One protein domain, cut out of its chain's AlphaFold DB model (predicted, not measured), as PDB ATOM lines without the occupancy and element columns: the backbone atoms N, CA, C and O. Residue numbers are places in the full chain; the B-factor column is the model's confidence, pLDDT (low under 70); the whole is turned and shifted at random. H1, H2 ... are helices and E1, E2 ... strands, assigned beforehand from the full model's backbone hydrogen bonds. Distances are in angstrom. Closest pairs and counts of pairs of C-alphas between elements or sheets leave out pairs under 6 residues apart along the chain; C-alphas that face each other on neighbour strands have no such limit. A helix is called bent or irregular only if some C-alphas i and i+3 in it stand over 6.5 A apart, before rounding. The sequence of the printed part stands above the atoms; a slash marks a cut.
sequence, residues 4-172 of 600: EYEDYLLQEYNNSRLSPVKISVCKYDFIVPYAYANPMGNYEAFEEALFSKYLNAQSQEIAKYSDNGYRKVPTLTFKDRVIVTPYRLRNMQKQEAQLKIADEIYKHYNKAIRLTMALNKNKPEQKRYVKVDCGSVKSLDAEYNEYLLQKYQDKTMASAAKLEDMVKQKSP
ATOM      1  N   GLU A   4     472.655 409.431 489.030       83.12
ATOM      2  CA  GLU A   4     471.253 409.142 489.402       83.12
ATOM      3  C   GLU A   4     470.242 410.277 489.098       83.12
ATOM      4  O   GLU A   4     469.079 410.013 488.811       83.12
ATOM      5  N   TYR A   5     470.658 411.547 489.194       86.06
ATOM      6  CA  TYR A   5     469.792 412.714 488.960       86.06
ATOM      7  C   TYR A   5     469.858 413.208 487.508       86.06
ATOM      8  O   TYR A   5     468.886 413.764 487.005       86.06
ATOM      9  N   GLU A   6     470.995 412.999 486.843       84.38
ATOM     10  CA  GLU A   6     471.206 413.246 485.416       84.38
ATOM     11  C   GLU A   6     470.404 412.220 484.601       84.38
ATOM     12  O   GLU A   6     469.542 412.612 483.820       84.38
ATOM     13  N   ASP A   7     470.556 410.928 484.904       85.38
ATOM     14  CA  ASP A   7     469.796 409.817 484.316       85.38
ATOM     15  C   ASP A   7     468.277 410.018 484.474       85.38
ATOM     16  O   ASP A   7     467.515 409.809 483.531       85.38
ATOM     17  N   TYR A   8     467.825 410.462 485.654       86.75
ATOM     18  CA  TYR A   8     466.403 410.696 485.924       86.75
ATOM     19  C   TYR A   8     465.821 411.860 485.114       86.75
ATOM     20  O   TYR A   8     464.690 411.773 484.640       86.75
ATOM     21  N   LEU A   9     466.581 412.946 484.940       86.38
ATOM     22  CA  LEU A   9     466.155 414.069 484.105       86.38
ATOM     23  C   LEU A   9     466.125 413.686 482.626       86.38
ATOM     24  O   LEU A   9     465.183 414.057 481.936       86.38
ATOM     25  N   LEU A  10     467.095 412.899 482.152       86.81
ATOM     26  CA  LEU A  10     467.078 412.349 480.793       86.81
ATOM     27  C   LEU A  10     465.846 411.446 480.577       86.81
ATOM     28  O   LEU A  10     465.153 411.594 479.575       86.81
ATOM     29  N   GLN A  11     465.489 410.610 481.561       85.62
ATOM     30  CA  GLN A  11     464.274 409.782 481.526       85.62
ATOM     31  C   GLN A  11     462.956 410.575 481.441       85.62
ATOM     32  O   GLN A  11     461.956 410.009 480.993       85.62
ATOM     33  N   GLU A  12     462.912 411.862 481.818       83.94
ATOM     34  CA  GLU A  12     461.721 412.690 481.571       83.94
ATOM     35  C   GLU A  12     461.475 412.921 480.066       83.94
ATOM     36  O   GLU A  12     460.323 413.065 479.660       83.94
ATOM     37  N   TYR A  13     462.531 412.904 479.241       83.12
ATOM     38  CA  TYR A  13     462.474 413.169 477.799       83.12
ATOM     39  C   TYR A  13     462.258 411.922 476.930       83.12
ATOM     40  O   TYR A  13     461.878 412.081 475.771       83.12
ATOM     41  N   ASN A  14     462.460 410.704 477.454       79.25
ATOM     42  CA  ASN A  14     462.491 409.450 476.674       79.25
ATOM     43  C   ASN A  14     461.261 409.194 475.776       79.25
ATOM     44  O   ASN A  14     461.380 408.498 474.772       79.25
ATOM     45  N   ASN A  15     460.094 409.752 476.117       68.25
ATOM     46  CA  ASN A  15     458.850 409.603 475.347       68.25
ATOM     47  C   ASN A  15     458.475 410.889 474.576       68.25
ATOM     48  O   ASN A  15     457.305 411.110 474.270       68.25
ATOM     49  N   SER A  16     459.441 411.772 474.308       71.19
ATOM     50  CA  SER A  16     459.236 413.077 473.672       71.19
ATOM     51  C   SER A  16     460.107 413.257 472.426       71.19
ATOM     52  O   SER A  16     461.113 412.580 472.251       71.19
ATOM     53  N   ARG A  17     459.743 414.219 471.567       74.69
ATOM     54  CA  ARG A  17     460.549 414.626 470.398       74.69
ATOM     55  C   ARG A  17     461.562 415.740 470.718       74.69
ATOM     56  O   ARG A  17     462.047 416.392 469.801       74.69
ATOM     57  N   LEU A  18     461.830 416.014 471.998       78.75
ATOM     58  CA  LEU A  18     462.679 417.125 472.440       78.75
ATOM     59  C   LEU A  18     464.030 416.612 472.950       78.75
ATOM     60  O   LEU A  18     464.089 415.659 473.724       78.75
ATOM     61  N   SER A  19     465.116 417.279 472.562       78.88
ATOM     62  CA  SER A  19     466.452 417.002 473.095       78.88
ATOM     63  C   SER A  19     466.677 417.734 474.432       78.88
ATOM     64  O   SER A  19     466.332 418.914 474.536       78.88
ATOM     65  N   PRO A  20     467.286 417.094 475.449       83.00
ATOM     66  CA  PRO A  20     467.635 417.754 476.706       83.00
ATOM     67  C   PRO A  20     468.666 418.877 476.506       83.00
ATOM     68  O   PRO A  20     469.770 418.642 476.018       83.00
ATOM     69  N   VAL A  21     468.328 420.093 476.938       85.25
ATOM     70  CA  VAL A  21     469.215 421.271 476.889       85.25
ATOM     71  C   VAL A  21     469.938 421.453 478.229       85.25
ATOM     72  O   VAL A  21     469.383 421.142 479.287       85.25
ATOM     73  N   LYS A  22     471.173 421.973 478.200       86.50
ATOM     74  CA  LYS A  22     471.946 422.370 479.391       86.50
ATOM     75  C   LYS A  22     472.119 423.893 479.440       86.50
ATOM     76  O   LYS A  22     472.471 424.499 478.436       86.50
ATOM     77  N   ILE A  23     471.895 424.487 480.613       85.38
ATOM     78  CA  ILE A  23     472.146 425.907 480.916       85.38
ATOM     79  C   ILE A  23     473.201 425.993 482.025       85.38
ATOM     80  O   ILE A  23     473.116 425.265 483.015       85.38
ATOM     81  N   SER A  24     474.181 426.886 481.882       84.69
ATOM     82  CA  SER A  24     475.315 427.010 482.810       84.69
ATOM     83  C   SER A  24     475.227 428.283 483.659       84.69
ATOM     84  O   SER A  24     475.196 429.394 483.134       84.69
ATOM     85  N   VAL A  25     475.256 428.147 484.991       84.00
ATOM     86  CA  VAL A  25     475.308 429.279 485.934       84.00
ATOM     87  C   VAL A  25     476.621 429.240 486.717       84.00
ATOM     88  O   VAL A  25     476.814 428.434 487.632       84.00
ATOM     89  N   CYS A  26     477.529 430.157 486.377       85.00
ATOM     90  CA  CYS A  26     478.914 430.185 486.864       85.00
ATOM     91  C   CYS A  26     479.669 428.878 486.540       85.00
ATOM     92  O   CYS A  26     480.068 428.678 485.405       85.00
ATOM     93  N   LYS A  27     479.867 428.003 487.535       84.94
ATOM     94  CA  LYS A  27     480.634 426.740 487.452       84.94
ATOM     95  C   LYS A  27     479.747 425.481 487.428       84.94
ATOM     96  O   LYS A  27     480.227 424.392 487.732       84.94
ATOM     97  N   TYR A  28     478.440 425.652 487.233       85.81
ATOM     98  CA  TYR A  28     477.444 424.591 487.369       85.81
ATOM     99  C   TYR A  28     476.560 424.510 486.132       85.81
ATOM    100  O   TYR A  28     475.913 425.498 485.785       85.81
ATOM    101  N   ASP A  29     476.466 423.317 485.558       86.75
ATOM    102  CA  ASP A  29     475.543 423.007 484.472       86.75
ATOM    103  C   ASP A  29     474.250 422.390 485.011       86.75
ATOM    104  O   ASP A  29     474.254 421.540 485.910       86.75
ATOM    105  N   PHE A  30     473.136 422.822 484.433       87.81
ATOM    106  CA  PHE A  30     471.782 422.439 484.795       87.81
ATOM    107  C   PHE A  30     471.093 421.884 483.551       87.81
ATOM    108  O   PHE A  30     470.949 422.593 482.559       87.81
ATOM    109  N   ILE A  31     470.645 420.629 483.596       88.94
ATOM    110  CA  ILE A  31     469.754 420.089 482.562       88.94
ATOM    111  C   ILE A  31     468.374 420.715 482.770       88.94
ATOM    112  O   ILE A  31     467.848 420.694 483.888       88.94
ATOM    113  N   VAL A  32     467.794 421.267 481.710       87.56
ATOM    114  CA  VAL A  32     466.421 421.781 481.717       87.56
ATOM    115  C   VAL A  32     465.470 420.602 481.972       87.56
ATOM    116  O   VAL A  32     465.500 419.645 481.200       87.56
ATOM    117  N   PRO A  33     464.629 420.612 483.021       89.06
ATOM    118  CA  PRO A  33     463.615 419.581 483.215       89.06
ATOM    119  C   PRO A  33     462.536 419.623 482.137       89.06
ATOM    120  O   PRO A  33     462.197 420.698 481.632       89.06
ATOM    121  N   TYR A  34     461.910 418.481 481.853       84.94
ATOM    122  CA  TYR A  34     460.881 418.393 480.812       84.94
ATOM    123  C   TYR A  34     459.687 419.328 481.085       84.94
ATOM    124  O   TYR A  34     459.090 419.875 480.159       84.94
ATOM    125  N   ALA A  35     459.412 419.604 482.366       85.50
ATOM    126  CA  ALA A  35     458.394 420.548 482.837       85.50
ATOM    127  C   ALA A  35     458.540 422.001 482.334       85.50
ATOM    128  O   ALA A  35     457.595 422.773 482.501       85.50
ATOM    129  N   TYR A  36     459.703 422.378 481.790       83.94
ATOM    130  CA  TYR A  36     459.971 423.704 481.213       83.94
ATOM    131  C   TYR A  36     460.282 423.648 479.708       83.94
ATOM    132  O   TYR A  36     460.130 424.646 479.012       83.94
ATOM    133  N   ALA A  37     460.677 422.484 479.182       80.94
ATOM    134  CA  ALA A  37     460.875 422.285 477.745       80.94
ATOM    135  C   ALA A  37     459.556 422.073 476.971       80.94
ATOM    136  O   ALA A  37     459.534 422.262 475.755       80.94
ATOM    137  N   ASN A  38     458.475 421.679 477.655       74.19
ATOM    138  CA  ASN A  38     457.190 421.320 477.056       74.19
ATOM    139  C   ASN A  38     456.003 422.081 477.706       74.19
ATOM    140  O   ASN A  38     455.851 421.993 478.928       74.19
ATOM    141  N   PRO A  39     455.116 422.747 476.933       55.09
ATOM    142  CA  PRO A  39     455.167 422.925 475.477       55.09
ATOM    143  C   PRO A  39     456.335 423.824 475.042       55.09
ATOM    144  O   PRO A  39     456.701 424.755 475.751       55.09
ATOM    145  N   MET A  40     456.915 423.471 473.891       59.38
ATOM    146  CA  MET A  40     458.110 424.034 473.237       59.38
ATOM    147  C   MET A  40     458.842 425.197 473.936       59.38
ATOM    148  O   MET A  40     458.495 426.364 473.785       59.38
ATOM    149  N   GLY A  41     459.980 424.866 474.552       60.34
ATOM    150  CA  GLY A  41     461.142 425.757 474.589       60.34
ATOM    151  C   GLY A  41     461.092 426.922 475.577       60.34
ATOM    152  O   GLY A  41     461.814 427.896 475.383       60.34
ATOM    153  N   ASN A  42     460.305 426.836 476.654       69.94
ATOM    154  CA  ASN A  42     460.255 427.875 477.690       69.94
ATOM    155  C   ASN A  42     461.470 427.821 478.649       69.94
ATOM    156  O   ASN A  42     461.358 427.653 479.868       69.94
ATOM    157  N   TYR A  43     462.661 427.956 478.065       78.38
ATOM    158  CA  TYR A  43     463.947 427.976 478.759       78.38
ATOM    159  C   TYR A  43     464.084 429.198 479.679       78.38
ATOM    160  O   TYR A  43     464.658 429.086 480.762       78.38
ATOM    161  N   GLU A  44     463.478 430.332 479.314       78.38
ATOM    162  CA  GLU A  44     463.445 431.532 480.155       78.38
ATOM    163  C   GLU A  44     462.729 431.276 481.488       78.38
ATOM    164  O   GLU A  44     463.281 431.597 482.541       78.38
ATOM    165  N   ALA A  45     461.563 430.616 481.491       82.19
ATOM    166  CA  ALA A  45     460.874 430.263 482.735       82.19
ATOM    167  C   ALA A  45     461.663 429.261 483.597       82.19
ATOM    168  O   ALA A  45     461.488 429.237 484.819       82.19
ATOM    169  N   PHE A  46     462.550 428.451 483.007       84.94
ATOM    170  CA  PHE A  46     463.481 427.628 483.782       84.94
ATOM    171  C   PHE A  46     464.565 428.479 484.459       84.94
ATOM    172  O   PHE A  46     464.829 428.284 485.647       84.94
ATOM    173  N   GLU A  47     465.145 429.465 483.770       83.00
ATOM    174  CA  GLU A  47     466.074 430.411 484.402       83.00
ATOM    175  C   GLU A  47     465.397 431.232 485.509       83.00
ATOM    176  O   GLU A  47     465.951 431.385 486.604       83.00
ATOM    177  N   GLU A  48     464.164 431.695 485.291       84.88
ATOM    178  CA  GLU A  48     463.385 432.367 486.334       84.88
ATOM    179  C   GLU A  48     463.084 431.443 487.510       84.88
ATOM    180  O   GLU A  48     463.192 431.868 488.660       84.88
ATOM    181  N   ALA A  49     462.793 430.164 487.264       85.38
ATOM    182  CA  ALA A  49     462.624 429.176 488.321       85.38
ATOM    183  C   ALA A  49     463.918 428.986 489.139       85.38
ATOM    184  O   ALA A  49     463.856 429.005 490.373       85.38
ATOM    185  N   LEU A  50     465.088 428.901 488.489       87.25
ATOM    186  CA  LEU A  50     466.401 428.826 489.149       87.25
ATOM    187  C   LEU A  50     466.685 430.062 490.026       87.25
ATOM    188  O   LEU A  50     467.125 429.922 491.171       87.25
ATOM    189  N   PHE A  51     466.399 431.271 489.530       88.81
ATOM    190  CA  PHE A  51     466.609 432.521 490.272       88.81
ATOM    191  C   PHE A  51     465.429 432.936 491.171       88.81
ATOM    192  O   PHE A  51     465.576 433.877 491.957       88.81
ATOM    193  N   SER A  52     464.297 432.222 491.142       86.69
ATOM    194  CA  SER A  52     463.020 432.583 491.793       86.69
ATOM    195  C   SER A  52     463.147 432.970 493.268       86.69
ATOM    196  O   SER A  52     462.476 433.888 493.739       86.69
ATOM    197  N   LYS A  53     464.057 432.322 494.005       85.44
ATOM    198  CA  LYS A  53     464.397 432.645 495.401       85.44
ATOM    199  C   LYS A  53     464.835 434.102 495.591       85.44
ATOM    200  O   LYS A  53     464.522 434.706 496.613       85.44
ATOM    201  N   TYR A  54     465.609 434.620 494.644       86.38
ATOM    202  CA  TYR A  54     466.209 435.949 494.675       86.38
ATOM    203  C   TYR A  54     465.301 436.985 494.015       86.38
ATOM    204  O   TYR A  54     465.176 438.082 494.548       86.38
ATOM    205  N   LEU A  55     464.613 436.613 492.927       86.00
ATOM    206  CA  LEU A  55     463.597 437.448 492.274       86.00
ATOM    207  C   LEU A  55     462.477 437.816 493.264       86.00
ATOM    208  O   LEU A  55     462.285 438.991 493.570       86.00
ATOM    209  N   ASN A  56     461.860 436.817 493.905       84.50
ATOM    210  CA  ASN A  56     460.811 437.015 494.918       84.50
ATOM    211  C   ASN A  56     461.296 437.722 496.201       84.50
ATOM    212  O   ASN A  56     460.483 438.111 497.040       84.50
ATOM    213  N   ALA A  57     462.611 437.866 496.389       84.19
ATOM    214  CA  ALA A  57     463.206 438.535 497.542       84.19
ATOM    215  C   ALA A  57     463.703 439.959 497.239       84.19
ATOM    216  O   ALA A  57     464.078 440.652 498.187       84.19
ATOM    217  N   GLN A  58     463.708 440.425 495.978       83.88
ATOM    218  CA  GLN A  58     464.362 441.692 495.617       83.88
ATOM    219  C   GLN A  58     463.843 442.876 496.437       83.88
ATOM    220  O   GLN A  58     464.649 443.561 497.059       83.88
ATOM    221  N   SER A  59     462.525 443.067 496.551       82.00
ATOM    222  CA  SER A  59     461.939 444.163 497.341       82.00
ATOM    223  C   SER A  59     462.344 444.115 498.822       82.00
ATOM    224  O   SER A  59     462.555 445.156 499.440       82.00
ATOM    225  N   GLN A  60     462.526 442.916 499.389       84.56
ATOM    226  CA  GLN A  60     462.986 442.742 500.772       84.56
ATOM    227  C   GLN A  60     464.493 442.991 500.928       84.56
ATOM    228  O   GLN A  60     464.923 443.483 501.968       84.56
ATOM    229  N   GLU A  61     465.316 442.653 499.933       86.75
ATOM    230  CA  GLU A  61     466.748 442.974 499.947       86.75
ATOM    231  C   GLU A  61     466.992 444.471 499.688       86.75
ATOM    232  O   GLU A  61     467.794 445.077 500.395       86.75
ATOM    233  N   ILE A  62     466.243 445.098 498.773       83.94
ATOM    234  CA  ILE A  62     466.230 446.555 498.542       83.94
ATOM    235  C   ILE A  62     465.865 447.288 499.835       83.94
ATOM    236  O   ILE A  62     466.608 448.178 500.251       83.94
ATOM    237  N   ALA A  63     464.791 446.867 500.517       81.88
ATOM    238  CA  ALA A  63     464.419 447.413 501.820       81.88
ATOM    239  C   ALA A  63     465.587 447.337 502.819       81.88
ATOM    240  O   ALA A  63     465.943 448.353 503.403       81.88
ATOM    241  N   LYS A  64     466.291 446.198 502.923       85.44
ATOM    242  CA  LYS A  64     467.463 446.055 503.815       85.44
ATOM    243  C   LYS A  64     468.600 447.034 503.491       85.44
ATOM    244  O   LYS A  64     469.279 447.470 504.421       85.44
ATOM    245  N   TYR A  65     468.819 447.414 502.231       81.25
ATOM    246  CA  TYR A  65     469.792 448.462 501.884       81.25
ATOM    247  C   TYR A  65     469.296 449.862 502.263       81.25
ATOM    248  O   TYR A  65     470.036 450.607 502.914       81.25
ATOM    249  N   SER A  66     468.047 450.196 501.933       76.38
ATOM    250  CA  SER A  66     467.413 451.481 502.266       76.38
ATOM    251  C   SER A  66     467.329 451.710 503.781       76.38
ATOM    252  O   SER A  66     467.740 452.760 504.284       76.38
ATOM    253  N   ASP A  67     466.904 450.688 504.526       75.19
ATOM    254  CA  ASP A  67     466.818 450.662 505.989       75.19
ATOM    255  C   ASP A  67     468.179 450.831 506.658       75.19
ATOM    256  O   ASP A  67     468.246 451.341 507.773       75.19
ATOM    257  N   ASN A  68     469.273 450.443 505.994       72.81
ATOM    258  CA  ASN A  68     470.642 450.653 506.473       72.81
ATOM    259  C   ASN A  68     471.330 451.885 505.849       72.81
ATOM    260  O   ASN A  68     472.501 452.134 506.123       72.81
ATOM    261  N   GLY A  69     470.601 452.704 505.082       74.81
ATOM    262  CA  GLY A  69     471.060 454.006 504.586       74.81
ATOM    263  C   GLY A  69     471.983 453.971 503.364       74.81
ATOM    264  O   GLY A  69     472.635 454.976 503.077       74.81
ATOM    265  N   TYR A  70     472.051 452.856 502.634       73.69
ATOM    266  CA  TYR A  70     472.848 452.759 501.411       73.69
ATOM    267  C   TYR A  70     472.170 453.527 500.262       73.69
ATOM    268  O   TYR A  70     471.104 453.135 499.800       73.69
ATOM    269  N   ARG A  71     472.805 454.602 499.764       70.06
ATOM    270  CA  ARG A  71     472.282 455.421 498.643       70.06
ATOM    271  C   ARG A  71     472.237 454.693 497.292       70.06
ATOM    272  O   ARG A  71     471.497 455.110 496.411       70.06
ATOM    273  N   LYS A  72     473.043 453.643 497.110       79.25
ATOM    274  CA  LYS A  72     473.085 452.815 495.897       79.25
ATOM    275  C   LYS A  72     472.943 451.355 496.302       79.25
ATOM    276  O   LYS A  72     473.763 450.853 497.071       79.25
ATOM    277  N   VAL A  73     471.913 450.688 495.790       83.69
ATOM    278  CA  VAL A  73     471.719 449.245 495.976       83.69
ATOM    279  C   VAL A  73     472.711 448.509 495.065       83.69
ATOM    280  O   VAL A  73     472.695 448.745 493.856       83.69
ATOM    281  N   PRO A  74     473.601 447.653 495.595       85.06
ATOM    282  CA  PRO A  74     474.491 446.854 494.765       85.06
ATOM    283  C   PRO A  74     473.720 445.711 494.092       85.06
ATOM    284  O   PRO A  74     472.891 445.044 494.716       85.06
ATOM    285  N   THR A  75     474.040 445.458 492.827       88.62
ATOM    286  CA  THR A  75     473.515 444.346 492.027       88.62
ATOM    287  C   THR A  75     474.631 443.387 491.611       88.62
ATOM    288  O   THR A  75     475.811 443.753 491.557       88.62
ATOM    289  N   LEU A  76     474.243 442.150 491.300       87.38
ATOM    290  CA  LEU A  76     475.059 441.164 490.601       87.38
ATOM    291  C   LEU A  76     474.400 440.853 489.259       87.38
ATOM    292  O   LEU A  76     473.227 440.482 489.208       87.38
ATOM    293  N   THR A  77     475.179 440.969 488.191       86.00
ATOM    294  CA  THR A  77     474.807 440.501 486.857       86.00
ATOM    295  C   THR A  77     475.270 439.054 486.715       86.00
ATOM    296  O   THR A  77     476.457 438.759 486.857       86.00
ATOM    297  N   PHE A  78     474.334 438.147 486.477       82.38
ATOM    298  CA  PHE A  78     474.577 436.871 485.809       82.38
ATOM    299  C   PHE A  78     474.306 437.091 484.318       82.38
ATOM    300  O   PHE A  78     473.650 438.073 483.983       82.38
ATOM    301  N   LYS A  79     474.836 436.215 483.452       72.62
ATOM    302  CA  LYS A  79     474.960 436.421 481.995       72.62
ATOM    303  C   LYS A  79     473.804 437.229 481.383       72.62
ATOM    304  O   LYS A  79     474.045 438.323 480.888       72.62
ATOM    305  N   ASP A  80     472.579 436.740 481.568       69.50
ATOM    306  CA  ASP A  80     471.357 437.314 481.000       69.50
ATOM    307  C   ASP A  80     470.352 437.785 482.096       69.50
ATOM    308  O   ASP A  80     469.190 438.079 481.822       69.50
ATOM    309  N   ARG A  81     470.775 437.871 483.377       79.75
ATOM    310  CA  ARG A  81     469.904 438.189 484.538       79.75
ATOM    311  C   ARG A  81     470.584 439.062 485.604       79.75
ATOM    312  O   ARG A  81     471.574 438.665 486.218       79.75
ATOM    313  N   VAL A  82     469.992 440.217 485.925       85.50
ATOM    314  CA  VAL A  82     470.434 441.097 487.027       85.50
ATOM    315  C   VAL A  82     469.610 440.842 488.292       85.50
ATOM    316  O   VAL A  82     468.382 440.875 488.259       85.50
ATOM    317  N   ILE A  83     470.280 440.646 489.431       89.88
ATOM    318  CA  ILE A  83     469.633 440.570 490.751       89.88
ATOM    319  C   ILE A  83     470.276 441.525 491.758       89.88
ATOM    320  O   ILE A  83     471.466 441.835 491.691       89.88
ATOM    321  N   VAL A  84     469.498 441.961 492.745       88.06
ATOM    322  CA  VAL A  84     470.007 442.683 493.922       88.06
ATOM    323  C   VAL A  84     470.944 441.771 494.715       88.06
ATOM    324  O   VAL A  84     470.576 440.646 495.059       88.06
ATOM    325  N   THR A  85     472.151 442.247 495.035       87.94
ATOM    326  CA  THR A  85     473.115 441.507 495.862       87.94
ATOM    327  C   THR A  85     472.492 441.253 497.237       87.94
ATOM    328  O   THR A  85     472.224 442.227 497.939       87.94
ATOM    329  N   PRO A  86     472.288 440.007 497.700       88.19
ATOM    330  CA  PRO A  86     471.686 439.768 499.012       88.19
ATOM    331  C   PRO A  86     472.494 440.443 500.131       88.19
ATOM    332  O   PRO A  86     473.715 440.306 500.177       88.19
ATOM    333  N   TYR A  87     471.838 441.132 501.067       82.31
ATOM    334  CA  TYR A  87     472.463 442.010 502.071       82.31
ATOM    335  C   TYR A  87     473.502 441.295 502.962       82.31
ATOM    336  O   TYR A  87     474.462 441.900 503.450       82.31
ATOM    337  N   ARG A  88     473.363 439.973 503.128       85.31
ATOM    338  CA  ARG A  88     474.334 439.087 503.803       85.31
ATOM    339  C   ARG A  88     475.666 438.905 503.052       85.31
ATOM    340  O   ARG A  88     476.647 438.521 503.675       85.31
ATOM    341  N   LEU A  89     475.700 439.163 501.742       86.19
ATOM    342  CA  LEU A  89     476.873 439.044 500.863       86.19
ATOM    343  C   LEU A  89     477.490 440.410 500.504       86.19
ATOM    344  O   LEU A  89     478.503 440.449 499.820       86.19
ATOM    345  N   ARG A  90     476.916 441.532 500.965       82.00
ATOM    346  CA  ARG A  90     477.269 442.901 500.521       82.00
ATOM    347  C   ARG A  90     478.738 443.321 500.719       82.00
ATOM    348  O   ARG A  90     479.181 444.258 500.068       82.00
ATOM    349  N   ASN A  91     479.462 442.653 501.621       80.56
ATOM    350  CA  ASN A  91     480.883 442.896 501.913       80.56
ATOM    351  C   ASN A  91     481.827 441.912 501.181       80.56
ATOM    352  O   ASN A  91     483.032 441.955 501.403       80.56
ATOM    353  N   MET A  92     481.296 440.984 500.379       86.31
ATOM    354  CA  MET A  92     482.078 439.991 499.633       86.31
ATOM    355  C   MET A  92     482.414 440.511 498.234       86.31
ATOM    356  O   MET A  92     481.702 441.353 497.683       86.31
ATOM    357  N   GLN A  93     483.479 439.983 497.629       87.44
ATOM    358  CA  GLN A  93     483.801 440.284 496.233       87.44
ATOM    359  C   GLN A  93     482.696 439.756 495.302       87.44
ATOM    360  O   GLN A  93     482.099 438.712 495.570       87.44
ATOM    361  N   LYS A  94     482.429 440.456 494.187       84.88
ATOM    362  CA  LYS A  94     481.318 440.132 493.264       84.88
ATOM    363  C   LYS A  94     481.337 438.669 492.803       84.88
ATOM    364  O   LYS A  94     480.311 438.002 492.897       84.88
ATOM    365  N   GLN A  95     482.507 438.170 492.398       84.06
ATOM    366  CA  GLN A  95     482.714 436.786 491.953       84.06
ATOM    367  C   GLN A  95     482.430 435.768 493.069       84.06
ATOM    368  O   GLN A  95     481.731 434.782 492.849       84.06
ATOM    369  N   GLU A  96     482.890 436.028 494.296       85.69
ATOM    370  CA  GLU A  96     482.622 435.160 495.450       85.69
ATOM    371  C   GLU A  96     481.121 435.139 495.809       85.69
ATOM    372  O   GLU A  96     480.562 434.091 496.143       85.69
ATOM    373  N   ALA A  97     480.444 436.286 495.697       85.31
ATOM    374  CA  ALA A  97     479.005 436.399 495.913       85.31
ATOM    375  C   ALA A  97     478.193 435.682 494.815       85.31
ATOM    376  O   ALA A  97     477.260 434.947 495.141       85.31
ATOM    377  N   GLN A  98     478.575 435.826 493.538       87.06
ATOM    378  CA  GLN A  98     477.996 435.084 492.409       87.06
ATOM    379  C   GLN A  98     478.154 433.569 492.607       87.06
ATOM    380  O   GLN A  98     477.171 432.831 492.528       87.06
ATOM    381  N   LEU A  99     479.360 433.112 492.966       87.00
ATOM    382  CA  LEU A  99     479.639 431.706 493.255       87.00
ATOM    383  C   LEU A  99     478.788 431.176 494.412       87.00
ATOM    384  O   LEU A  99     478.193 430.116 494.258       87.00
ATOM    385  N   LYS A 100     478.662 431.910 495.528       87.50
ATOM    386  CA  LYS A 100     477.808 431.522 496.674       87.50
ATOM    387  C   LYS A 100     476.319 431.447 496.324       87.50
ATOM    388  O   LYS A 100     475.600 430.638 496.911       87.50
ATOM    389  N   ILE A 101     475.857 432.255 495.371       87.62
ATOM    390  CA  ILE A 101     474.483 432.216 494.860       87.62
ATOM    391  C   ILE A 101     474.277 430.997 493.958       87.62
ATOM    392  O   ILE A 101     473.341 430.236 494.203       87.62
ATOM    393  N   ALA A 102     475.178 430.744 493.004       86.88
ATOM    394  CA  ALA A 102     475.147 429.549 492.158       86.88
ATOM    395  C   ALA A 102     475.228 428.253 492.996       86.88
ATOM    396  O   ALA A 102     474.468 427.313 492.774       86.88
ATOM    397  N   ASP A 103     476.058 428.246 494.045       85.19
ATOM    398  CA  ASP A 103     476.145 427.192 495.064       85.19
ATOM    399  C   ASP A 103     474.807 426.926 495.780       85.19
ATOM    400  O   ASP A 103     474.567 425.802 496.220       85.19
ATOM    401  N   GLU A 104     473.950 427.932 495.969       86.75
ATOM    402  CA  GLU A 104     472.621 427.768 496.575       86.75
ATOM    403  C   GLU A 104     471.550 427.371 495.552       86.75
ATOM    404  O   GLU A 104     470.695 426.550 495.886       86.75
ATOM    405  N   ILE A 105     471.620 427.888 494.321       88.12
ATOM    406  CA  ILE A 105     470.748 427.487 493.203       88.12
ATOM    407  C   ILE A 105     470.954 425.996 492.908       88.12
ATOM    408  O   ILE A 105     469.992 425.230 492.933       88.12
ATOM    409  N   TYR A 106     472.206 425.545 492.779       86.88
ATOM    410  CA  TYR A 106     472.551 424.131 492.595       86.88
ATOM    411  C   TYR A 106     472.007 423.248 493.732       86.88
ATOM    412  O   TYR A 106     471.438 422.185 493.480       86.88
ATOM    413  N   LYS A 107     472.086 423.698 494.994       85.88
ATOM    414  CA  LYS A 107     471.508 422.970 496.142       85.88
ATOM    415  C   LYS A 107     469.971 422.941 496.122       85.88
ATOM    416  O   LYS A 107     469.392 421.955 496.573       85.88
ATOM    417  N   HIS A 108     469.308 423.981 495.612       85.38
ATOM    418  CA  HIS A 108     467.846 424.025 495.473       85.38
ATOM    419  C   HIS A 108     467.355 423.102 494.349       85.38
ATOM    420  O   HIS A 108     466.479 422.270 494.571       85.38
ATOM    421  N   TYR A 109     468.004 423.170 493.189       87.31
ATOM    422  CA  TYR A 109     467.761 422.325 492.022       87.31
ATOM    423  C   TYR A 109     467.932 420.826 492.339       87.31
ATOM    424  O   TYR A 109     467.004 420.040 492.150       87.31
ATOM    425  N   ASN A 110     469.047 420.430 492.968       86.06
ATOM    426  CA  ASN A 110     469.243 419.045 493.427       86.06
ATOM    427  C   ASN A 110     468.205 418.614 494.487       86.06
ATOM    428  O   ASN A 110     467.863 417.433 494.572       86.06
ATOM    429  N   LYS A 111     467.671 419.543 495.299       85.44
ATOM    430  CA  LYS A 111     466.570 419.239 496.228       85.44
ATOM    431  C   LYS A 111     465.264 418.960 495.473       85.44
ATOM    432  O   LYS A 111     464.553 418.041 495.878       85.44
ATOM    433  N   ALA A 112     464.961 419.730 494.427       86.00
ATOM    434  CA  ALA A 112     463.760 419.572 493.607       86.00
ATOM    435  C   ALA A 112     463.702 418.175 492.975       86.00
ATOM    436  O   ALA A 112     462.777 417.418 493.267       86.00
ATOM    437  N   ILE A 113     464.750 417.798 492.228       86.50
ATOM    438  CA  ILE A 113     464.880 416.484 491.572       86.50
ATOM    439  C   ILE A 113     464.654 415.357 492.584       86.50
ATOM    440  O   ILE A 113     463.764 414.527 492.417       86.50
ATOM    441  N   ARG A 114     465.394 415.384 493.700       84.50
ATOM    442  CA  ARG A 114     465.315 414.374 494.763       84.50
ATOM    443  C   ARG A 114     463.912 414.239 495.369       84.50
ATOM    444  O   ARG A 114     463.519 413.129 495.719       84.50
ATOM    445  N   LEU A 115     463.165 415.337 495.528       81.94
ATOM    446  CA  LEU A 115     461.788 415.288 496.034       81.94
ATOM    447  C   LEU A 115     460.819 414.713 494.996       81.94
ATOM    448  O   LEU A 115     460.020 413.852 495.351       81.94
ATOM    449  N   THR A 116     460.917 415.122 493.728       85.44
ATOM    450  CA  THR A 116     460.102 414.564 492.637       85.44
ATOM    451  C   THR A 116     460.360 413.068 492.453       85.44
ATOM    452  O   THR A 116     459.408 412.292 492.443       85.44
ATOM    453  N   MET A 117     461.627 412.634 492.417       84.12
ATOM    454  CA  MET A 117     462.009 411.215 492.388       84.12
ATOM    455  C   MET A 117     461.398 410.436 493.559       84.12
ATOM    456  O   MET A 117     460.799 409.379 493.366       84.12
ATOM    457  N   ALA A 118     461.535 410.960 494.783       79.06
ATOM    458  CA  ALA A 118     461.027 410.304 495.982       79.06
ATOM    459  C   ALA A 118     459.492 410.245 496.011       79.06
ATOM    460  O   ALA A 118     458.942 409.240 496.455       79.06
ATOM    461  N   LEU A 119     458.790 411.272 495.526       81.69
ATOM    462  CA  LEU A 119     457.331 411.258 495.423       81.69
ATOM    463  C   LEU A 119     456.856 410.295 494.333       81.69
ATOM    464  O   LEU A 119     456.043 409.427 494.626       81.69
ATOM    465  N   ASN A 120     457.416 410.355 493.125       84.50
ATOM    466  CA  ASN A 120     457.026 409.476 492.019       84.50
ATOM    467  C   ASN A 120     457.301 407.992 492.313       84.50
ATOM    468  O   ASN A 120     456.487 407.143 491.966       84.50
ATOM    469  N   LYS A 121     458.391 407.667 493.026       82.38
ATOM    470  CA  LYS A 121     458.672 406.293 493.479       82.38
ATOM    471  C   LYS A 121     457.662 405.770 494.512       82.38
ATOM    472  O   LYS A 121     457.507 404.560 494.642       82.38
ATOM    473  N   ASN A 122     457.007 406.654 495.267       74.62
ATOM    474  CA  ASN A 122     456.081 406.290 496.346       74.62
ATOM    475  C   ASN A 122     454.591 406.558 496.021       74.62
ATOM    476  O   ASN A 122     453.730 406.083 496.758       74.62
ATOM    477  N   LYS A 123     454.292 407.306 494.951       77.81
ATOM    478  CA  LYS A 123     452.958 407.596 494.394       77.81
ATOM    479  C   LYS A 123     453.015 407.545 492.846       77.81
ATOM    480  O   LYS A 123     452.897 408.595 492.207       77.81
ATOM    481  N   PRO A 124     453.236 406.367 492.226       75.62
ATOM    482  CA  PRO A 124     453.470 406.255 490.779       75.62
ATOM    483  C   PRO A 124     452.271 406.693 489.921       75.62
ATOM    484  O   PRO A 124     452.465 407.238 488.839       75.62
ATOM    485  N   GLU A 125     451.048 406.535 490.436       73.69
ATOM    486  CA  GLU A 125     449.784 406.967 489.810       73.69
ATOM    487  C   GLU A 125     449.723 408.478 489.523       73.69
ATOM    488  O   GLU A 125     448.989 408.928 488.650       73.69
ATOM    489  N   GLN A 126     450.512 409.281 490.242       75.81
ATOM    490  CA  GLN A 126     450.554 410.736 490.114       75.81
ATOM    491  C   GLN A 126     451.917 411.169 489.555       75.81
ATOM    492  O   GLN A 126     452.696 411.822 490.244       75.81
ATOM    493  N   LYS A 127     452.255 410.783 488.320       76.75
ATOM    494  CA  LYS A 127     453.571 411.082 487.723       76.75
ATOM    495  C   LYS A 127     453.811 412.601 487.598       76.75
ATOM    496  O   LYS A 127     453.276 413.259 486.710       76.75
ATOM    497  N   ARG A 128     454.642 413.157 488.488       82.06
ATOM    498  CA  ARG A 128     455.086 414.567 488.501       82.06
ATOM    499  C   ARG A 128     456.323 414.736 487.612       82.06
ATOM    500  O   ARG A 128     457.174 413.854 487.606       82.06
ATOM    501  N   TYR A 129     456.485 415.886 486.963       85.38
ATOM    502  CA  TYR A 129     457.771 416.299 486.379       85.38
ATOM    503  C   TYR A 129     458.537 417.220 487.348       85.38
ATOM    504  O   TYR A 129     457.941 417.809 488.258       85.38
ATOM    505  N   VAL A 130     459.855 417.351 487.195       86.81
ATOM    506  CA  VAL A 130     460.696 418.186 488.068       86.81
ATOM    507  C   VAL A 130     460.427 419.675 487.822       86.81
ATOM    508  O   VAL A 130     460.809 420.237 486.799       86.81
ATOM    509  N   LYS A 131     459.828 420.351 488.811       86.88
ATOM    510  CA  LYS A 131     459.718 421.818 488.873       86.88
ATOM    511  C   LYS A 131     460.629 422.376 489.962       86.88
ATOM    512  O   LYS A 131     460.677 421.838 491.069       86.88
ATOM    513  N   VAL A 132     461.376 423.431 489.637       85.75
ATOM    514  CA  VAL A 132     462.525 423.919 490.427       85.75
ATOM    515  C   VAL A 132     462.300 425.290 491.064       85.75
ATOM    516  O   VAL A 132     463.169 425.777 491.783       85.75
ATOM    517  N   ASP A 133     461.142 425.905 490.822       84.88
ATOM    518  CA  ASP A 133     460.779 427.192 491.406       84.88
ATOM    519  C   ASP A 133     460.471 427.084 492.911       84.88
ATOM    520  O   ASP A 133     460.066 426.043 493.443       84.88
ATOM    521  N   CYS A 134     460.618 428.204 493.620       78.50
ATOM    522  CA  CYS A 134     460.407 428.267 495.066       78.50
ATOM    523  C   CYS A 134     458.963 428.014 495.543       78.50
ATOM    524  O   CYS A 134     458.770 427.876 496.755       78.50
ATOM    525  N   GLY A 135     457.960 427.986 494.661       77.56
ATOM    526  CA  GLY A 135     456.597 427.556 494.972       77.56
ATOM    527  C   GLY A 135     456.494 426.034 494.921       77.56
ATOM    528  O   GLY A 135     456.244 425.393 495.945       77.56
ATOM    529  N   SER A 136     456.801 425.447 493.762       80.56
ATOM    530  CA  SER A 136     456.801 423.998 493.537       80.56
ATOM    531  C   SER A 136     457.675 423.258 494.548       80.56
ATOM    532  O   SER A 136     457.217 422.302 495.168       80.56
ATOM    533  N   VAL A 137     458.898 423.724 494.825       81.94
ATOM    534  CA  VAL A 137     459.815 423.047 495.768       81.94
ATOM    535  C   VAL A 137     459.360 423.162 497.235       81.94
ATOM    536  O   VAL A 137     459.752 422.336 498.066       81.94
ATOM    537  N   LYS A 138     458.504 424.137 497.583       79.38
ATOM    538  CA  LYS A 138     457.801 424.153 498.883       79.38
ATOM    539  C   LYS A 138     456.656 423.145 498.893       79.38
ATOM    540  O   LYS A 138     456.563 422.379 499.848       79.38
ATOM    541  N   SER A 139     455.840 423.115 497.837       81.44
ATOM    542  CA  SER A 139     454.721 422.174 497.701       81.44
ATOM    543  C   SER A 139     455.197 420.719 497.736       81.44
ATOM    544  O   SER A 139     454.659 419.915 498.487       81.44
ATOM    545  N   LEU A 140     456.271 420.394 497.009       81.00
ATOM    546  CA  LEU A 140     456.885 419.063 496.987       81.00
ATOM    547  C   LEU A 140     457.495 418.668 498.344       81.00
ATOM    548  O   LEU A 140     457.447 417.497 498.708       81.00
ATOM    549  N   ASP A 141     458.059 419.605 499.121       77.75
ATOM    550  CA  ASP A 141     458.531 419.280 500.479       77.75
ATOM    551  C   ASP A 141     457.347 419.066 501.430       77.75
ATOM    552  O   ASP A 141     457.388 418.134 502.227       77.75
ATOM    553  N   ALA A 142     456.285 419.873 501.318       78.00
ATOM    554  CA  ALA A 142     455.060 419.721 502.100       78.00
ATOM    555  C   ALA A 142     454.365 418.379 501.816       78.00
ATOM    556  O   ALA A 142     454.125 417.627 502.756       78.00
ATOM    557  N   GLU A 143     454.147 418.030 500.545       79.25
ATOM    558  CA  GLU A 143     453.558 416.746 500.149       79.25
ATOM    559  C   GLU A 143     454.432 415.557 500.579       79.25
ATOM    560  O   GLU A 143     453.920 414.564 501.092       79.25
ATOM    561  N   TYR A 144     455.757 415.642 500.424       76.88
ATOM    562  CA  TYR A 144     456.655 414.576 500.880       76.88
ATOM    563  C   TYR A 144     456.670 414.451 502.413       76.88
ATOM    564  O   TYR A 144     456.736 413.339 502.936       76.88
ATOM    565  N   ASN A 145     456.544 415.557 503.154       70.00
ATOM    566  CA  ASN A 145     456.346 415.509 504.606       70.00
ATOM    567  C   ASN A 145     455.005 414.862 504.961       70.00
ATOM    568  O   ASN A 145     454.968 414.031 505.863       70.00
ATOM    569  N   GLU A 146     453.923 415.200 504.261       74.12
ATOM    570  CA  GLU A 146     452.608 414.603 504.486       74.12
ATOM    571  C   GLU A 146     452.617 413.097 504.196       74.12
ATOM    572  O   GLU A 146     452.184 412.316 505.038       74.12
ATOM    573  N   TYR A 147     453.221 412.670 503.084       72.88
ATOM    574  CA  TYR A 147     453.444 411.259 502.770       72.88
ATOM    575  C   TYR A 147     454.196 410.529 503.895       72.88
ATOM    576  O   TYR A 147     453.782 409.452 504.324       72.88
ATOM    577  N   LEU A 148     455.277 411.116 504.422       64.19
ATOM    578  CA  LEU A 148     456.007 410.538 505.554       64.19
ATOM    579  C   LEU A 148     455.142 410.484 506.828       64.19
ATOM    580  O   LEU A 148     455.225 409.514 507.580       64.19
ATOM    581  N   LEU A 149     454.292 411.483 507.077       63.53
ATOM    582  CA  LEU A 149     453.378 411.499 508.223       63.53
ATOM    583  C   LEU A 149     452.272 410.444 508.101       63.53
ATOM    584  O   LEU A 149     452.003 409.749 509.078       63.53
ATOM    585  N   GLN A 150     451.687 410.273 506.914       63.88
ATOM    586  CA  GLN A 150     450.711 409.222 506.618       63.88
ATOM    587  C   GLN A 150     451.349 407.826 506.759       63.88
ATOM    588  O   GLN A 150     450.799 406.959 507.436       63.88
ATOM    589  N   LYS A 151     452.556 407.629 506.201       59.69
ATOM    590  CA  LYS A 151     453.299 406.354 506.226       59.69
ATOM    591  C   LYS A 151     453.737 405.920 507.625       59.69
ATOM    592  O   LYS A 151     453.675 404.736 507.939       59.69
ATOM    593  N   TYR A 152     454.223 406.852 508.446       50.31
ATOM    594  CA  TYR A 152     454.810 406.535 509.754       50.31
ATOM    595  C   TYR A 152     453.897 406.834 510.952       50.31
ATOM    596  O   TYR A 152     454.223 406.422 512.064       50.31
ATOM    597  N   GLN A 153     452.777 407.540 510.752       44.44
ATOM    598  CA  GLN A 153     451.781 407.930 511.770       44.44
ATOM    599  C   GLN A 153     452.329 408.721 512.981       44.44
ATOM    600  O   GLN A 153     451.602 408.984 513.938       44.44
ATOM    601  N   ASP A 154     453.601 409.121 512.951       48.81
ATOM    602  CA  ASP A 154     454.308 409.815 514.027       48.81
ATOM    603  C   ASP A 154     455.283 410.841 513.421       48.81
ATOM    604  O   ASP A 154     456.124 410.513 512.576       48.81
ATOM    605  N   LYS A 155     455.182 412.101 513.869       45.59
ATOM    606  CA  LYS A 155     456.011 413.232 513.407       45.59
ATOM    607  C   LYS A 155     457.510 412.996 513.628       45.59
ATOM    608  O   LYS A 155     458.336 413.447 512.833       45.59
ATOM    609  N   THR A 156     457.862 412.257 514.673       41.56
ATOM    610  CA  THR A 156     459.234 411.895 515.037       41.56
ATOM    611  C   THR A 156     459.789 410.828 514.098       41.56
ATOM    612  O   THR A 156     460.921 410.953 513.636       41.56
ATOM    613  N   MET A 157     458.981 409.823 513.747       42.72
ATOM    614  CA  MET A 157     459.380 408.766 512.809       42.72
ATOM    615  C   MET A 157     459.494 409.281 511.371       42.72
ATOM    616  O   MET A 157     460.478 408.980 510.698       42.72
ATOM    617  N   ALA A 158     458.567 410.139 510.934       47.38
ATOM    618  CA  ALA A 158     458.676 410.862 509.667       47.38
ATOM    619  C   ALA A 158     459.978 411.691 509.587       47.38
ATOM    620  O   ALA A 158     460.694 411.654 508.584       47.38
ATOM    621  N   SER A 159     460.330 412.386 510.675       44.97
ATOM    622  CA  SER A 159     461.575 413.164 510.775       44.97
ATOM    623  C   SER A 159     462.828 412.278 510.769       44.97
ATOM    624  O   SER A 159     463.819 412.625 510.128       44.97
ATOM    625  N   ALA A 160     462.788 411.120 511.440       46.78
ATOM    626  CA  ALA A 160     463.883 410.153 511.460       46.78
ATOM    627  C   ALA A 160     464.122 409.519 510.079       46.78
ATOM    628  O   ALA A 160     465.268 409.436 509.644       46.78
ATOM    629  N   ALA A 161     463.060 409.153 509.351       52.22
ATOM    630  CA  ALA A 161     463.157 408.637 507.985       52.22
ATOM    631  C   ALA A 161     463.730 409.687 507.012       52.22
ATOM    632  O   ALA A 161     464.655 409.391 506.257       52.22
ATOM    633  N   LYS A 162     463.268 410.947 507.098       54.69
ATOM    634  CA  LYS A 162     463.814 412.071 506.308       54.69
ATOM    635  C   LYS A 162     465.309 412.299 506.580       54.69
ATOM    636  O   LYS A 162     466.046 412.665 505.665       54.69
ATOM    637  N   LEU A 163     465.766 412.056 507.813       48.12
ATOM    638  CA  LEU A 163     467.184 412.059 508.190       48.12
ATOM    639  C   LEU A 163     467.949 410.846 507.637       48.12
ATOM    640  O   LEU A 163     469.044 411.029 507.112       48.12
ATOM    641  N   GLU A 164     467.393 409.636 507.714       50.88
ATOM    642  CA  GLU A 164     468.045 408.413 507.221       50.88
ATOM    643  C   GLU A 164     468.275 408.465 505.699       50.88
ATOM    644  O   GLU A 164     469.387 408.193 505.244       50.88
ATOM    645  N   ASP A 165     467.289 408.925 504.919       52.38
ATOM    646  CA  ASP A 165     467.439 409.151 503.473       52.38
ATOM    647  C   ASP A 165     468.481 410.245 503.161       52.38
ATOM    648  O   ASP A 165     469.264 410.122 502.218       52.38
ATOM    649  N   MET A 166     468.558 411.305 503.978       47.72
ATOM    650  CA  MET A 166     469.588 412.348 503.842       47.72
ATOM    651  C   MET A 166     471.001 411.880 504.230       47.72
ATOM    652  O   MET A 166     471.978 412.457 503.746       47.72
ATOM    653  N   VAL A 167     471.128 410.861 505.085       48.22
ATOM    654  CA  VAL A 167     472.415 410.251 505.462       48.22
ATOM    655  C   VAL A 167     472.867 409.247 504.402       48.22
ATOM    656  O   VAL A 167     473.990 409.363 503.918       48.22
ATOM    657  N   LYS A 168     471.988 408.329 503.969       50.59
ATOM    658  CA  LYS A 168     472.278 407.328 502.920       50.59
ATOM    659  C   LYS A 168     472.757 407.950 501.605       50.59
ATOM    660  O   LYS A 168     473.545 407.344 500.890       50.59
ATOM    661  N   GLN A 169     472.299 409.160 501.284       51.75
ATOM    662  CA  GLN A 169     472.594 409.825 500.011       51.75
ATOM    663  C   GLN A 169     473.847 410.721 500.010       51.75
ATOM    664  O   GLN A 169     474.132 411.327 498.968       51.75
ATOM    665  N   LYS A 170     474.593 410.818 501.124       39.22
ATOM    666  CA  LYS A 170     475.846 411.587 501.224       39.22
ATOM    667  C   LYS A 170     477.085 410.689 501.147       39.22
ATOM    668  O   LYS A 170     477.394 409.975 502.096       39.22
ATOM    669  N   SER A 171     477.891 410.865 500.101       37.72
ATOM    670  CA  SER A 171     479.322 410.552 500.181       37.72
ATOM    671  C   SER A 171     480.010 411.482 501.210       37.72
ATOM    672  O   SER A 171     479.549 412.610 501.444       37.72
ATOM    673  N   PRO A 172     481.065 411.027 501.914       36.88
ATOM    674  CA  PRO A 172     481.415 411.578 503.226       36.88
ATOM    675  C   PRO A 172     482.251 412.872 503.168       36.88
ATOM    676  O   PRO A 172     483.464 412.853 503.351       36.88
TER     677      PRO A 172
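Overview. This is residues 4 to 172 of the 600 residues of an uncharacterized protein of Alphaproteobacteria bacterium (UniProt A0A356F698). One long helix, H5, runs through the whole as a spine. H1, the small hairpin of E1 and E2, and H3 pack along one side of it; a second small hairpin, E3 and E4, sits by its first residues with H4 beside E4, and H6 and H7 lead away on the other side as a bent arm. The printed part has 169 residues, mostly helix, with seven named helices and four named strands in the order H1 E1 E2 H2 H3 H4 E3 E4 H5 H6 H7. Each hairpin is an antiparallel sheet of two strands. The whole is only just compact, close to loose, with a radius of gyration of the C-alphas of 18.2 A and spans of 53 by 45 by 31 A.

Arrangement. H1, residues 4 to 13, touches residues 110 to 117 of the hub H5, residues 94 to 122; their closest C-alphas, Tyr 5 and Ile 113, are 6.7 A apart, and their lines are only just about perpendicular at 71 degrees. E1, residues 22 to 25, and E2, residues 28 to 31, form a hairpin, with N 25 and O 28 at 2.8 A. The closest C-alphas of E2 and H5, Tyr 28 and Tyr 106, are 7.2 A apart. H2, residues 34 to 37, only just touches H1, with 3 pairs of C-alphas within 8 A, the closest Glu 12 and Tyr 34 at 5.8 A. H3, residues 43 to 55, only just touches H5, with 3 such pairs, the closest Leu 50 and Ile 105 at 6.1 A, at a steep tilt of 69 degrees, opposite ways, only just short of about perpendicular. H4, residues 58 to 67, and H5 are apart; the closest C-alphas of H4 and E4, residues 81 to 84, are Gln 58 and Val 84 at 6.0 A. E3, residues 75 to 78, forms a hairpin with E4, with N 76 and O 83 at 2.8 A. H6, residues 136 to 152, touches H5 at a steep tilt of 42 degrees, the same way, closest at Ala 112 and Val 137, C-alphas 5.7 A apart. H7, residues 155 to 168, touches H6 at a steep tilt of 66 degrees, opposite ways, closest at Leu 148 and Ala 158, C-alphas 4.9 A apart. Every O i to N i+4 pair is within hydrogen-bond range in H4, H5, H6 and H7, against 5 of 6 in H1 and 7 of 9 in H3; H2 is too short for such a pair.

Along the chain. H1 begins at C-alpha 4 (471.253, 409.142, 489.402). H5 measures 42.3 A, from (481.318, 440.132, 493.264) to (456.081, 406.290, 496.346). H6 measures 23.9 A, H7 20.2 A and H3 16.5 A. H3 is irregular, with C-alphas 50 and 53 at 7.6 A.

Size, cuts and confidence. The C-alphas farthest apart, Asn 15 and Gly 69, are 54.5 A apart. The printed part has no cut; the link from H5 to H6, residues 123 to 135, is long. Residues 166 to 172, of which 166 to 168 belong to H7, stand free. The mean pLDDT of the printed part is 77.3; it is under 70 at residues 15, 39 to 42, 80 and 148 to 172.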